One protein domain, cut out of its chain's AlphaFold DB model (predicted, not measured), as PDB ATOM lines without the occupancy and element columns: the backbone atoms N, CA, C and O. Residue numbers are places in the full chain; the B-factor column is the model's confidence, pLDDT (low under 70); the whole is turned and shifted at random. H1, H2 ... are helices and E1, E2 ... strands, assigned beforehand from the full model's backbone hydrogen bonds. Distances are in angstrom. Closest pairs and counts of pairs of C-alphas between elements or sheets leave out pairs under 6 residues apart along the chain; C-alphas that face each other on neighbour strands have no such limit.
ATOM      1  N   VAL A  93     190.169 202.127 213.927       97.44
ATOM      2  CA  VAL A  93     190.012 202.131 212.477       97.44
ATOM      3  C   VAL A  93     189.429 200.813 212.013       97.44
ATOM      4  O   VAL A  93     189.988 199.746 212.268       97.44
ATOM      5  N   ILE A  94     188.306 200.893 211.301       96.88
ATOM      6  CA  ILE A  94     187.728 199.768 210.570       96.88
ATOM      7  C   ILE A  94     188.330 199.783 209.170       96.88
ATOM      8  O   ILE A  94     188.059 200.699 208.398       96.88
ATOM      9  N   TYR A  95     189.150 198.786 208.848       94.62
ATOM     10  CA  TYR A  95     189.890 198.682 207.591       94.62
ATOM     11  C   TYR A  95     189.411 197.494 206.756       94.62
ATOM     12  O   TYR A  95     189.381 196.361 207.237       94.62
ATOM     13  N   LYS A  96     189.056 197.737 205.495       92.38
ATOM     14  CA  LYS A  96     188.676 196.723 204.509       92.38
ATOM     15  C   LYS A  96     189.888 196.283 203.689       92.38
ATOM     16  O   LYS A  96     190.628 197.095 203.147       92.38
ATOM     17  N   ILE A  97     190.024 194.973 203.534       88.69
ATOM     18  CA  ILE A  97     191.119 194.290 202.845       88.69
ATOM     19  C   ILE A  97     190.523 193.494 201.682       88.69
ATOM     20  O   ILE A  97     189.638 192.659 201.894       88.69
ATOM     21  N   GLU A  98     191.000 193.726 200.458       86.06
ATOM     22  CA  GLU A  98     190.566 192.988 199.267       86.06
ATOM     23  C   GLU A  98     191.571 191.884 198.899       86.06
ATOM     24  O   GLU A  98     192.733 192.138 198.597       86.06
ATOM     25  N   TYR A  99     191.095 190.642 198.858       82.75
ATOM     26  CA  TYR A  99     191.858 189.479 198.414       82.75
ATOM     27  C   TYR A  99     191.454 189.084 196.998       82.75
ATOM     28  O   TYR A  99     190.261 188.890 196.723       82.75
ATOM     29  N   LYS A 100     192.438 188.883 196.116       81.00
ATOM     30  CA  LYS A 100     192.251 188.303 194.775       81.00
ATOM     31  C   LYS A 100     193.044 187.013 194.634       81.00
ATOM     32  O   LYS A 100     193.930 186.725 195.429       81.00
ATOM     33  N   LYS A 101     192.694 186.232 193.611       63.44
ATOM     34  CA  LYS A 101     193.178 184.862 193.394       63.44
ATOM     35  C   LYS A 101     194.714 184.721 193.354       63.44
ATOM     36  O   LYS A 101     195.175 183.626 193.638       63.44
ATOM     37  N   ASP A 102     195.465 185.804 193.107       51.22
ATOM     38  CA  ASP A 102     196.925 185.772 192.919       51.22
ATOM     39  C   ASP A 102     197.714 186.925 193.595       51.22
ATOM     40  O   ASP A 102     198.895 187.092 193.306       51.22
ATOM     41  N   SER A 103     197.110 187.752 194.464       49.09
ATOM     42  CA  SER A 103     197.836 188.810 195.204       49.09
ATOM     43  C   SER A 103     196.963 189.477 196.276       49.09
ATOM     44  O   SER A 103     195.756 189.668 196.069       49.09
ATOM     45  N   LEU A 104     197.588 189.881 197.388       52.88
ATOM     46  CA  LEU A 104     197.063 190.887 198.310       52.88
ATOM     47  C   LEU A 104     197.241 192.255 197.628       52.88
ATOM     48  O   LEU A 104     198.313 192.854 197.670       52.88
ATOM     49  N   LEU A 105     196.219 192.720 196.905       49.81
ATOM     50  CA  LEU A 105     196.254 194.060 196.322       49.81
ATOM     51  C   LEU A 105     195.914 195.075 197.406       49.81
ATOM     52  O   LEU A 105     194.780 195.143 197.869       49.81
ATOM     53  N   GLY A 106     196.894 195.897 197.751       46.22
ATOM     54  CA  GLY A 106     196.697 197.014 198.658       46.22
ATOM     55  C   GLY A 106     197.867 197.982 198.629       46.22
ATOM     56  O   GLY A 106     198.408 198.300 199.679       46.22
ATOM     57  N   ALA A 107     198.278 198.462 197.449       45.16
ATOM     58  CA  ALA A 107     199.027 199.715 197.407       45.16
ATOM     59  C   ALA A 107     198.060 200.822 197.851       45.16
ATOM     60  O   ALA A 107     197.272 201.348 197.067       45.16
ATOM     61  N   ILE A 108     198.070 201.100 199.153       52.38
ATOM     62  CA  ILE A 108     197.197 202.057 199.837       52.38
ATOM     63  C   ILE A 108     197.205 203.433 199.153       52.38
ATOM     64  O   ILE A 108     196.170 204.102 199.121       52.38
ATOM     65  N   SER A 109     198.330 203.829 198.545       47.69
ATOM     66  CA  SER A 109     198.478 205.102 197.827       47.69
ATOM     67  C   SER A 109     197.492 205.287 196.674       47.69
ATOM     68  O   SER A 109     197.062 206.408 196.434       47.69
ATOM     69  N   ASP A 110     197.094 204.210 195.992       50.69
ATOM     70  CA  ASP A 110     196.209 204.289 194.818       50.69
ATOM     71  C   ASP A 110     194.719 204.248 195.209       50.69
ATOM     72  O   ASP A 110     193.828 204.425 194.370       50.69
ATOM     73  N   THR A 111     194.437 203.989 196.492       55.75
ATOM     74  CA  THR A 111     193.079 203.774 197.018       55.75
ATOM     75  C   THR A 111     192.468 205.004 197.677       55.75
ATOM     76  O   THR A 111     191.242 205.077 197.740       55.75
ATOM     77  N   ILE A 112     193.292 205.966 198.112       58.75
ATOM     78  CA  ILE A 112     192.829 207.235 198.683       58.75
ATOM     79  C   ILE A 112     192.580 208.210 197.537       58.75
ATOM     80  O   ILE A 112     193.512 208.672 196.881       58.75
ATOM     81  N   LYS A 113     191.308 208.510 197.282       64.69
ATOM     82  CA  LYS A 113     190.896 209.454 196.236       64.69
ATOM     83  C   LYS A 113     190.224 210.661 196.874       64.69
ATOM     84  O   LYS A 113     189.367 210.511 197.744       64.69
ATOM     85  N   SER A 114     190.603 211.854 196.421       52.75
ATOM     86  CA  SER A 114     189.901 213.092 196.758       52.75
ATOM     87  C   SER A 114     188.607 213.187 195.942       52.75
ATOM     88  O   SER A 114     188.640 213.088 194.713       52.75
ATOM     89  N   GLY A 115     187.479 213.417 196.618       49.84
ATOM     90  CA  GLY A 115     186.172 213.655 195.994       49.84
ATOM     91  C   GLY A 115     185.232 212.444 195.939       49.84
ATOM     92  O   GLY A 115     185.626 211.305 196.166       49.84
ATOM     93  N   SER A 116     183.962 212.717 195.621       43.62
ATOM     94  CA  SER A 116     182.867 211.742 195.520       43.62
ATOM     95  C   SER A 116     182.916 210.983 194.185       43.62
ATOM     96  O   SER A 116     182.260 211.360 193.204       43.62
ATOM     97  N   GLY A 117     183.744 209.948 194.119       47.88
ATOM     98  CA  GLY A 117     183.801 209.004 193.012       47.88
ATOM     99  C   GLY A 117     182.636 208.010 193.043       47.88
ATOM    100  O   GLY A 117     181.759 208.029 193.905       47.88
ATOM    101  N   LYS A 118     182.572 207.114 192.052       45.06
ATOM    102  CA  LYS A 118     181.633 205.983 192.110       45.06
ATOM    103  C   LYS A 118     182.008 205.111 193.312       45.06
ATOM    104  O   LYS A 118     183.131 204.619 193.331       45.06
ATOM    105  N   LYS A 119     181.056 204.870 194.228       49.44
ATOM    106  CA  LYS A 119     181.185 203.918 195.347       49.44
ATOM    107  C   LYS A 119     181.776 202.596 194.855       49.44
ATOM    108  O   LYS A 119     181.080 201.804 194.222       49.44
ATOM    109  N   ASP A 120     183.052 202.380 195.139       61.78
ATOM    110  CA  ASP A 120     183.667 201.061 195.082       61.78
ATOM    111  C   ASP A 120     183.331 200.350 196.401       61.78
ATOM    112  O   ASP A 120     183.425 200.962 197.466       61.78
ATOM    113  N   ASP A 121     182.915 199.079 196.364       68.94
ATOM    114  CA  ASP A 121     182.389 198.352 197.543       68.94
ATOM    115  C   ASP A 121     183.394 198.289 198.716       68.94
ATOM    116  O   ASP A 121     183.035 198.024 199.875       68.94
ATOM    117  N   ILE A 122     184.672 198.523 198.417       78.00
ATOM    118  CA  ILE A 122     185.778 198.492 199.369       78.00
ATOM    119  C   ILE A 122     186.008 199.817 200.102       78.00
ATOM    120  O   ILE A 122     186.615 199.788 201.167       78.00
ATOM    121  N   ASN A 123     185.502 200.945 199.600       85.62
ATOM    122  CA  ASN A 123     185.791 202.261 200.168       85.62
ATOM    123  C   ASN A 123     184.651 202.775 201.057       85.62
ATOM    124  O   ASN A 123     183.470 202.478 200.858       85.62
ATOM    125  N   TYR A 124     185.031 203.566 202.050       87.25
ATOM    126  CA  TYR A 124     184.174 204.419 202.854       87.25
ATOM    127  C   TYR A 124     184.391 205.869 202.430       87.25
ATOM    128  O   TYR A 124     185.501 206.245 202.058       87.25
ATOM    129  N   THR A 125     183.345 206.685 202.533       89.75
ATOM    130  CA  THR A 125     183.492 208.143 202.565       89.75
ATOM    131  C   THR A 125     183.766 208.536 204.009       89.75
ATOM    132  O   THR A 125     182.964 208.218 204.889       89.75
ATOM    133  N   THR A 126     184.906 209.167 204.273       89.50
ATOM    134  CA  THR A 126     185.312 209.524 205.635       89.50
ATOM    135  C   THR A 126     186.070 210.844 205.689       89.50
ATOM    136  O   THR A 126     186.591 211.312 204.681       89.50
ATOM    137  N   GLN A 127     186.127 211.444 206.876       91.25
ATOM    138  CA  GLN A 127     186.909 212.641 207.137       91.25
ATOM    139  C   GLN A 127     188.271 212.260 207.714       91.25
ATOM    140  O   GLN A 127     188.359 211.517 208.693       91.25
ATOM    141  N   ALA A 128     189.331 212.806 207.130       91.94
ATOM    142  CA  ALA A 128     190.692 212.651 207.619       91.94
ATOM    143  C   ALA A 128     191.456 213.966 207.470       91.94
ATOM    144  O   ALA A 128     191.172 214.773 206.587       91.94
ATOM    145  N   ILE A 129     192.438 214.178 208.337       92.44
ATOM    146  CA  ILE A 129     193.399 215.263 208.191       92.44
ATOM    147  C   ILE A 129     194.527 214.732 207.311       92.44
ATOM    148  O   ILE A 129     195.254 213.826 207.718       92.44
ATOM    149  N   ILE A 130     194.659 215.284 206.110       89.44
ATOM    150  CA  ILE A 130     195.713 214.945 205.154       89.44
ATOM    151  C   ILE A 130     196.616 216.154 205.001       89.44
ATOM    152  O   ILE A 130     196.150 217.243 204.674       89.44
ATOM    153  N   ASP A 131     197.905 215.961 205.284       87.94
ATOM    154  CA  ASP A 131     198.926 217.013 205.226       87.94
ATOM    155  C   ASP A 131     198.538 218.295 206.000       87.94
ATOM    156  O   ASP A 131     198.957 219.401 205.673       87.94
ATOM    157  N   GLY A 132     197.763 218.128 207.080       89.88
ATOM    158  CA  GLY A 132     197.318 219.206 207.970       89.88
ATOM    159  C   GLY A 132     195.944 219.798 207.647       89.88
ATOM    160  O   GLY A 132     195.434 220.580 208.446       89.88
ATOM    161  N   GLU A 133     195.307 219.401 206.546       91.94
ATOM    162  CA  GLU A 133     193.986 219.896 206.151       91.94
ATOM    163  C   GLU A 133     192.907 218.828 206.337       91.94
ATOM    164  O   GLU A 133     193.087 217.675 205.947       91.94
ATOM    165  N   LEU A 134     191.768 219.214 206.920       93.38
ATOM    166  CA  LEU A 134     190.608 218.333 207.038       93.38
ATOM    167  C   LEU A 134     189.955 218.154 205.665       93.38
ATOM    168  O   LEU A 134     189.498 219.122 205.058       93.38
ATOM    169  N   GLN A 135     189.881 216.913 205.204       92.62
ATOM    170  CA  GLN A 135     189.361 216.557 203.891       92.62
ATOM    171  C   GLN A 135     188.378 215.391 204.000       92.62
ATOM    172  O   GLN A 135     188.527 214.508 204.845       92.62
ATOM    173  N   GLU A 136     187.381 215.380 203.116       91.88
ATOM    174  CA  GLU A 136     186.576 214.189 202.857       91.88
ATOM    175  C   GLU A 136     187.264 213.345 201.778       91.88
ATOM    176  O   GLU A 136     187.598 213.843 200.699       91.88
ATOM    177  N   ILE A 137     187.485 212.068 202.079       87.69
ATOM    178  CA  ILE A 137     188.188 211.123 201.213       87.69
ATOM    179  C   ILE A 137     187.380 209.850 201.004       87.69
ATOM    180  O   ILE A 137     186.611 209.426 201.871       87.69
ATOM    181  N   GLU A 138     187.615 209.201 199.867       88.25
ATOM    182  CA  GLU A 138     187.259 207.801 199.673       88.25
ATOM    183  C   GLU A 138     188.459 206.926 200.010       88.25
ATOM    184  O   GLU A 138     189.498 207.023 199.355       88.25
ATOM    185  N   ALA A 139     188.318 206.074 201.024       87.31
ATOM    186  CA  ALA A 139     189.402 205.225 201.500       87.31
ATOM    187  C   ALA A 139     188.890 203.863 201.988       87.31
ATOM    188  O   ALA A 139     187.757 203.766 202.458       87.31
ATOM    189  N   PRO A 140     189.716 202.804 201.966       90.19
ATOM    190  CA  PRO A 140     189.341 201.485 202.480       90.19
ATOM    191  C   PRO A 140     189.272 201.430 204.013       90.19
ATOM    192  O   PRO A 140     189.250 200.349 204.594       90.19
ATOM    193  N   PHE A 141     189.250 202.574 204.695       92.62
ATOM    194  CA  PHE A 141     189.156 202.663 206.140       92.62
ATOM    195  C   PHE A 141     188.147 203.719 206.581       92.62
ATOM    196  O   PHE A 141     187.860 204.667 205.851       92.62
ATOM    197  N   MET A 142     187.658 203.578 207.809       94.00
ATOM    198  CA  MET A 142     186.932 204.629 208.512       94.00
ATOM    199  C   MET A 142     187.335 204.653 209.995       94.00
ATOM    200  O   MET A 142     187.414 203.585 210.612       94.00
ATOM    201  N   PRO A 143     187.590 205.838 210.577       95.69
ATOM    202  CA  PRO A 143     187.783 205.980 212.004       95.69
ATOM    203  C   PRO A 143     186.446 205.821 212.740       95.69
ATOM    204  O   PRO A 143     185.402 206.280 212.274       95.69
ATOM    205  N   VAL A 144     186.484 205.178 213.904       95.62
ATOM    206  CA  VAL A 144     185.362 205.028 214.838       95.62
ATOM    207  C   VAL A 144     185.869 205.290 216.251       95.62
ATOM    208  O   VAL A 144     186.981 204.903 216.593       95.62
ATOM    209  N   ASN A 145     185.081 205.960 217.082       95.00
ATOM    210  CA  ASN A 145     185.509 206.365 218.428       95.00
ATOM    211  C   ASN A 145     184.386 206.259 219.469       95.00
ATOM    212  O   ASN A 145     184.422 206.910 220.512       95.00
ATOM    213  N   SER A 146     183.392 205.417 219.179       93.50
ATOM    214  CA  SER A 146     182.284 205.117 220.079       93.50
ATOM    215  C   SER A 146     182.748 204.408 221.351       93.50
ATOM    216  O   SER A 146     183.747 203.686 221.332       93.50
ATOM    217  N   LEU A 147     181.993 204.581 222.446       95.00
ATOM    218  CA  LEU A 147     182.191 203.822 223.684       95.00
ATOM    219  C   LEU A 147     182.057 202.319 223.436       95.00
ATOM    220  O   LEU A 147     182.903 201.555 223.882       95.00
ATOM    221  N   PHE A 148     181.013 201.910 222.717       93.75
ATOM    222  CA  PHE A 148     180.830 200.538 222.262       93.75
ATOM    223  C   PHE A 148     181.163 200.463 220.782       93.75
ATOM    224  O   PHE A 148     180.561 201.152 219.960       93.75
ATOM    225  N   TRP A 156     183.891 193.126 211.626       94.44
ATOM    226  CA  TRP A 156     185.304 192.765 211.510       94.44
ATOM    227  C   TRP A 156     185.498 191.247 211.555       94.44
ATOM    228  O   TRP A 156     184.913 190.533 212.374       94.44
ATOM    229  N   ASP A 157     186.340 190.763 210.651       94.94
ATOM    230  CA  ASP A 157     186.818 189.389 210.593       94.94
ATOM    231  C   ASP A 157     188.040 189.183 211.494       94.94
ATOM    232  O   ASP A 157     188.180 188.095 212.042       94.94
ATOM    233  N   TYR A 158     188.885 190.213 211.639       95.81
ATOM    234  CA  TYR A 158     190.131 190.172 212.411       95.81
ATOM    235  C   TYR A 158     190.103 191.202 213.545       95.81
ATOM    236  O   TYR A 158     189.870 192.391 213.297       95.81
ATOM    237  N   PHE A 159     190.324 190.743 214.773       95.75
ATOM    238  CA  PHE A 159     190.409 191.547 215.987       95.75
ATOM    239  C   PHE A 159     191.746 192.305 216.091       95.75
ATOM    240  O   PHE A 159     192.567 192.246 215.174       95.75
ATOM    241  N   LEU A 160     191.946 193.075 217.168       95.00
ATOM    242  CA  LEU A 160     193.054 194.030 217.321       95.00
ATOM    243  C   LEU A 160     194.432 193.382 217.107       95.00
ATOM    244  O   LEU A 160     195.208 193.836 216.264       95.00
ATOM    245  N   ASP A 161     194.690 192.278 217.798       92.00
ATOM    246  CA  ASP A 161     195.949 191.529 217.801       92.00
ATOM    247  C   ASP A 161     196.025 190.434 216.724       92.00
ATOM    248  O   ASP A 161     197.101 189.901 216.449       92.00
ATOM    249  N   GLU A 162     194.909 190.120 216.060       94.44
ATOM    250  CA  GLU A 162     194.882 189.103 215.011       94.44
ATOM    251  C   GLU A 162     195.597 189.600 213.740       94.44
ATOM    252  O   GLU A 162     195.233 190.649 213.191       94.44
ATOM    253  N   PRO A 163     196.602 188.872 213.220       91.88
ATOM    254  CA  PRO A 163     197.295 189.277 212.005       91.88
ATOM    255  C   PRO A 163     196.373 189.189 210.783       91.88
ATOM    256  O   PRO A 163     195.508 188.316 210.690       91.88
ATOM    257  N   ILE A 164     196.604 190.066 209.803       90.94
ATOM    258  CA  ILE A 164     195.987 189.939 208.480       90.94
ATOM    259  C   ILE A 164     196.664 188.759 207.768       90.94
ATOM    260  O   ILE A 164     197.882 188.798 207.594       90.94
ATOM    261  N   PRO A 165     195.933 187.709 207.359       89.31
ATOM    262  CA  PRO A 165     196.533 186.607 206.621       89.31
ATOM    263  C   PRO A 165     196.922 187.046 205.206       89.31
ATOM    264  O   PRO A 165     196.205 187.816 204.582       89.31
ATOM    265  N   ASP A 166     197.988 186.477 204.645       83.75
ATOM    266  CA  ASP A 166     198.412 186.796 203.270       83.75
ATOM    267  C   ASP A 166     197.405 186.328 202.204       83.75
ATOM    268  O   ASP A 166     197.366 186.835 201.083       83.75
ATOM    269  N   SER A 167     196.581 185.325 202.528       82.69
ATOM    270  CA  SER A 167     195.592 184.767 201.606       82.69
ATOM    271  C   SER A 167     194.362 184.208 202.321       82.69
ATOM    272  O   SER A 167     194.412 183.793 203.480       82.69
ATOM    273  N   VAL A 168     193.235 184.158 201.602       85.94
ATOM    274  CA  VAL A 168     191.977 183.570 202.081       85.94
ATOM    275  C   VAL A 168     191.377 182.636 201.035       85.94
ATOM    276  O   VAL A 168     191.516 182.835 199.827       85.94
ATOM    277  N   LYS A 169     190.638 181.620 201.491       85.50
ATOM    278  CA  LYS A 169     189.880 180.744 200.589       85.50
ATOM    279  C   LYS A 169     188.704 181.512 199.984       85.50
ATOM    280  O   LYS A 169     187.795 181.938 200.696       85.50
ATOM    281  N   LEU A 170     188.695 181.639 198.659       84.00
ATOM    282  CA  LEU A 170     187.574 182.227 197.930       84.00
ATOM    283  C   LEU A 170     186.405 181.236 197.845       84.00
ATOM    284  O   LEU A 170     186.591 180.037 197.622       84.00
ATOM    285  N   LYS A 171     185.174 181.741 197.991       83.12
ATOM    286  CA  LYS A 171     183.963 180.944 197.738       83.12
ATOM    287  C   LYS A 171     183.915 180.533 196.262       83.12
ATOM    288  O   LYS A 171     184.327 181.297 195.388       83.12
ATOM    289  N   LYS A 172     183.365 179.345 195.976       78.44
ATOM    290  CA  LYS A 172     183.164 178.851 194.602       78.44
ATOM    291  C   LYS A 172     182.457 179.940 193.775       78.44
ATOM    292  O   LYS A 172     181.452 180.482 194.228       78.44
ATOM    293  N   PHE A 173     183.006 180.271 192.604       79.69
ATOM    294  CA  PHE A 173     182.531 181.324 191.684       79.69
ATOM    295  C   PHE A 173     182.761 182.793 192.100       79.69
ATOM    296  O   PHE A 173     182.307 183.692 191.394       79.69
ATOM    297  N   LYS A 174     183.475 183.080 193.196       80.75
ATOM    298  CA  LYS A 174     183.904 184.449 193.535       80.75
ATOM    299  C   LYS A 174     185.358 184.675 193.113       80.75
ATOM    300  O   LYS A 174     186.222 183.858 193.411       80.75
ATOM    301  N   SER A 175     185.618 185.795 192.439       80.81
ATOM    302  CA  SER A 175     186.966 186.236 192.038       80.81
ATOM    303  C   SER A 175     187.675 187.078 193.103       80.81
ATOM    304  O   SER A 175     188.880 187.295 192.999       80.81
ATOM    305  N   LYS A 176     186.934 187.537 194.120       82.88
ATOM    306  CA  LYS A 176     187.443 188.337 195.232       82.88
ATOM    307  C   LYS A 176     186.755 188.019 196.555       82.88
ATOM    308  O   LYS A 176     185.617 187.540 196.569       82.88
ATOM    309  N   ALA A 177     187.436 188.326 197.652       86.00
ATOM    310  CA  ALA A 177     186.869 188.382 198.994       86.00
ATOM    311  C   ALA A 177     187.263 189.706 199.650       86.00
ATOM    312  O   ALA A 177     188.393 190.152 199.488       86.00
ATOM    313  N   VAL A 178     186.336 190.315 200.385       88.12
ATOM    314  CA  VAL A 178     186.622 191.477 201.232       88.12
ATOM    315  C   VAL A 178     186.558 191.012 202.674       88.12
ATOM    316  O   VAL A 178     185.634 190.278 203.040       88.12
ATOM    317  N   LYS A 179     187.558 191.399 203.453       91.69
ATOM    318  CA  LYS A 179     187.629 191.160 204.890       91.69
ATOM    319  C   LYS A 179     187.801 192.470 205.620       91.69
ATOM    320  O   LYS A 179     188.336 193.410 205.044       91.69
ATOM    321  N   THR A 180     187.393 192.508 206.874       93.94
ATOM    322  CA  THR A 180     187.511 193.708 207.695       93.94
ATOM    323  C   THR A 180     188.406 193.434 208.898       93.94
ATOM    324  O   THR A 180     188.242 192.420 209.573       93.94
ATOM    325  N   LYS A 181     189.341 194.334 209.193       95.94
ATOM    326  CA  LYS A 181     190.129 194.336 210.429       95.94
ATOM    327  C   LYS A 181     189.809 195.582 211.241       95.94
ATOM    328  O   LYS A 181     189.632 196.658 210.672       95.94
ATOM    329  N   ILE A 182     189.753 195.426 212.557       97.50
ATOM    330  CA  ILE A 182     189.772 196.551 213.489       97.50
ATOM    331  C   ILE A 182     191.199 196.785 213.992       97.50
ATOM    332  O   ILE A 182     191.919 195.840 214.317       97.50
ATOM    333  N   PHE A 183     191.601 198.050 214.041       97.25
ATOM    334  CA  PHE A 183     192.888 198.502 214.557       97.25
ATOM    335  C   PHE A 183     192.692 199.557 215.644       97.25
ATOM    336  O   PHE A 183     191.748 200.348 215.568       97.25
ATOM    337  N   SER A 184     193.632 199.628 216.589       96.62
ATOM    338  CA  SER A 184     193.889 200.889 217.289       96.62
ATOM    339  C   SER A 184     194.447 201.917 216.289       96.62
ATOM    340  O   SER A 184     195.051 201.539 215.284       96.62
ATOM    341  N   GLU A 185     194.244 203.212 216.525       96.06
ATOM    342  CA  GLU A 185     194.749 204.265 215.626       96.06
ATOM    343  C   GLU A 185     196.266 204.148 215.361       96.06
ATOM    344  O   GLU A 185     196.697 204.178 214.206       96.06
ATOM    345  N   ASP A 186     197.066 203.917 216.404       94.19
ATOM    346  CA  ASP A 186     198.522 203.779 216.274       94.19
ATOM    347  C   ASP A 186     198.925 202.549 215.448       94.19
ATOM    348  O   ASP A 186     199.807 202.636 214.587       94.19
ATOM    349  N   ASP A 187     198.269 201.404 215.672       95.31
ATOM    350  CA  ASP A 187     198.561 200.177 214.922       95.31
ATOM    351  C   ASP A 187     198.162 200.312 213.455       95.31
ATOM    352  O   ASP A 187     198.850 199.795 212.572       95.31
ATOM    353  N   PHE A 188     197.078 201.038 213.181       95.19
ATOM    354  CA  PHE A 188     196.683 201.362 211.821       95.19
ATOM    355  C   PHE A 188     197.747 202.214 211.130       95.19
ATOM    356  O   PHE A 188     198.196 201.864 210.039       95.19
ATOM    357  N   PHE A 189     198.213 203.301 211.749       92.56
ATOM    358  CA  PHE A 189     199.242 204.139 211.128       92.56
ATOM    359  C   PHE A 189     200.552 203.394 210.918       92.56
ATOM    360  O   PHE A 189     201.175 203.561 209.868       92.56
ATOM    361  N   LYS A 190     200.940 202.530 211.858       92.44
ATOM    362  CA  LYS A 190     202.088 201.642 211.677       92.44
ATOM    363  C   LYS A 190     201.890 200.714 210.478       92.44
ATOM    364  O   LYS A 190     202.750 200.670 209.606       92.44
ATOM    365  N   HIS A 191     200.738 200.050 210.386       91.06
ATOM    366  CA  HIS A 191     200.405 199.181 209.256       91.06
ATOM    367  C   HIS A 191     200.494 199.917 207.910       91.06
ATOM    368  O   HIS A 191     201.059 199.400 206.948       91.06
ATOM    369  N   MET A 192     199.983 201.147 207.846       88.31
ATOM    370  CA  MET A 192     199.984 201.951 206.623       88.31
ATOM    371  C   MET A 192     201.396 202.424 206.244       88.31
ATOM    372  O   MET A 192     201.740 202.431 205.061       88.31
ATOM    373  N   GLN A 193     202.227 202.783 207.229       87.81
ATOM    374  CA  GLN A 193     203.638 203.128 207.019       87.81
ATOM    375  C   GLN A 193     204.446 201.925 206.522       87.81
ATOM    376  O   GLN A 193     205.179 202.053 205.541       87.81
ATOM    377  N   ASP A 194     204.268 200.757 207.143       87.75
ATOM    378  CA  ASP A 194     204.922 199.504 206.745       87.75
ATOM    379  C   ASP A 194     204.529 199.098 205.313       87.75
ATOM    380  O   ASP A 194     205.345 198.570 204.556       87.75
ATOM    381  N   ALA A 195     203.300 199.419 204.900       83.69
ATOM    382  CA  ALA A 195     202.809 199.230 203.538       83.69
ATOM    383  C   ALA A 195     203.232 200.342 202.547       83.69
ATOM    384  O   ALA A 195     202.831 200.327 201.381       83.69
ATOM    385  N   GLY A 196     204.057 201.300 202.980       82.69
ATOM    386  CA  GLY A 196     204.678 202.310 202.122       82.69
ATOM    387  C   GLY A 196     203.862 203.586 201.905       82.69
ATOM    388  O   GLY A 196     204.206 204.371 201.013       82.69
ATOM    389  N   LEU A 197     202.809 203.837 202.693       82.00
ATOM    390  CA  LEU A 197     202.095 205.112 202.636       82.00
ATOM    391  C   LEU A 197     203.012 206.253 203.106       82.00
ATOM    392  O   LEU A 197     203.476 206.271 204.243       82.00
ATOM    393  N   LYS A 198     203.247 207.230 202.224       78.56
ATOM    394  CA  LYS A 198     204.076 208.417 202.511       78.56
ATOM    395  C   LYS A 198     203.275 209.627 202.987       78.56
ATOM    396  O   LYS A 198     203.847 210.537 203.580       78.56
ATOM    397  N   THR A 199     201.979 209.654 202.692       80.00
ATOM    398  CA  THR A 199     201.076 210.748 203.053       80.00
ATOM    399  C   THR A 199     200.871 210.787 204.561       80.00
ATOM    400  O   THR A 199     200.615 209.751 205.177       80.00
ATOM    401  N   LYS A 200     200.951 211.978 205.163       85.25
ATOM    402  CA  LYS A 200     200.638 212.147 206.584       85.25
ATOM    403  C   LYS A 200     199.127 212.187 206.752       85.25
ATOM    404  O   LYS A 200     198.478 213.113 206.273       85.25
ATOM    405  N   ILE A 201     198.596 211.181 207.437       88.12
ATOM    406  CA  ILE A 201     197.176 211.059 207.753       88.12
ATOM    407  C   ILE A 201     197.019 211.072 209.270       88.12
ATOM    408  O   ILE A 201     197.772 210.401 209.972       88.12
ATOM    409  N   SER A 202     196.034 211.814 209.764       93.06
ATOM    410  CA  SER A 202     195.539 211.710 211.138       93.06
ATOM    411  C   SER A 202     194.016 211.836 211.174       93.06
ATOM    412  O   SER A 202     193.398 212.290 210.208       93.06
ATOM    413  N   PHE A 203     193.392 211.453 212.284       94.81
ATOM    414  CA  PHE A 203     191.948 211.596 212.473       94.81
ATOM    415  C   PHE A 203     191.626 212.740 213.433       94.81
ATOM    416  O   PHE A 203     192.480 213.211 214.187       94.81
TER     417      PHE A 203
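This is residues 93 to 148 and 156 to 203 of the 218 residues of an uncharacterized protein of Gilliamella apicola (UniProt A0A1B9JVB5). What is seen first? A sheet of three strands, E4 E1 E5, has H1 standing over one face, and the hairpin of E2 and E3 lies beyond its E4 edge. Two long stretches with no named element, residues 101 to 123 and 156 to 175, loop outside these parts. What is the make-up? The printed part has 104 residues, under half in named elements, in the order E1 E2 E3 E4 E5 H1; the class is mixed and both sheets are antiparallel. It is compact, with a radius of gyration of the C-alphas of 13.9 A and spans of 44 by 31 by 28 A.

Where do the strands lie? E1 is residues 93 to 100, 22.6 A long, from C-alpha 93 at (190.012, 202.131, 212.477); E2 is 124 to 130, E3 133 to 139 and E4 141 to 144. E5, residues 176 to 184, is 26.2 A long. Where is the helix? H1, residues 185 to 194, is 14.3 A long and ends with C-alpha 194 at (204.922, 199.504, 206.745).

How is the sheet joined? E1 is antiparallel to E5, with N 95 and O 181 2.8 A apart, and to E4, with N 94 and O 142 2.9 A apart, both within hydrogen-bond range. Where is H1? It makes two layers with this sheet, a helix on one face, at a height over the sheet of 9.6 A; it lies over E5 and stands up from the sheet at 44 degrees. Every O i to N i+4 pair in H1 is within hydrogen-bond range. And the hairpin? In E2 and E3, N 126 and O 137 are within hydrogen-bond range at 3.0 A; the closest C-alphas of E2 and E4 are those of Thr 126 and Met 142, 5.9 A apart.

How large is it? The C-alphas farthest apart, of Gly 132 and Lys 172, are 44.8 A apart. Where is it cut or uncertain? Residues 149 to 155 are not printed, with 14.0 A between C-alphas 148 and 156; the long link from E1 to E2 holds residues 101 to 121, where pLDDT is under 70.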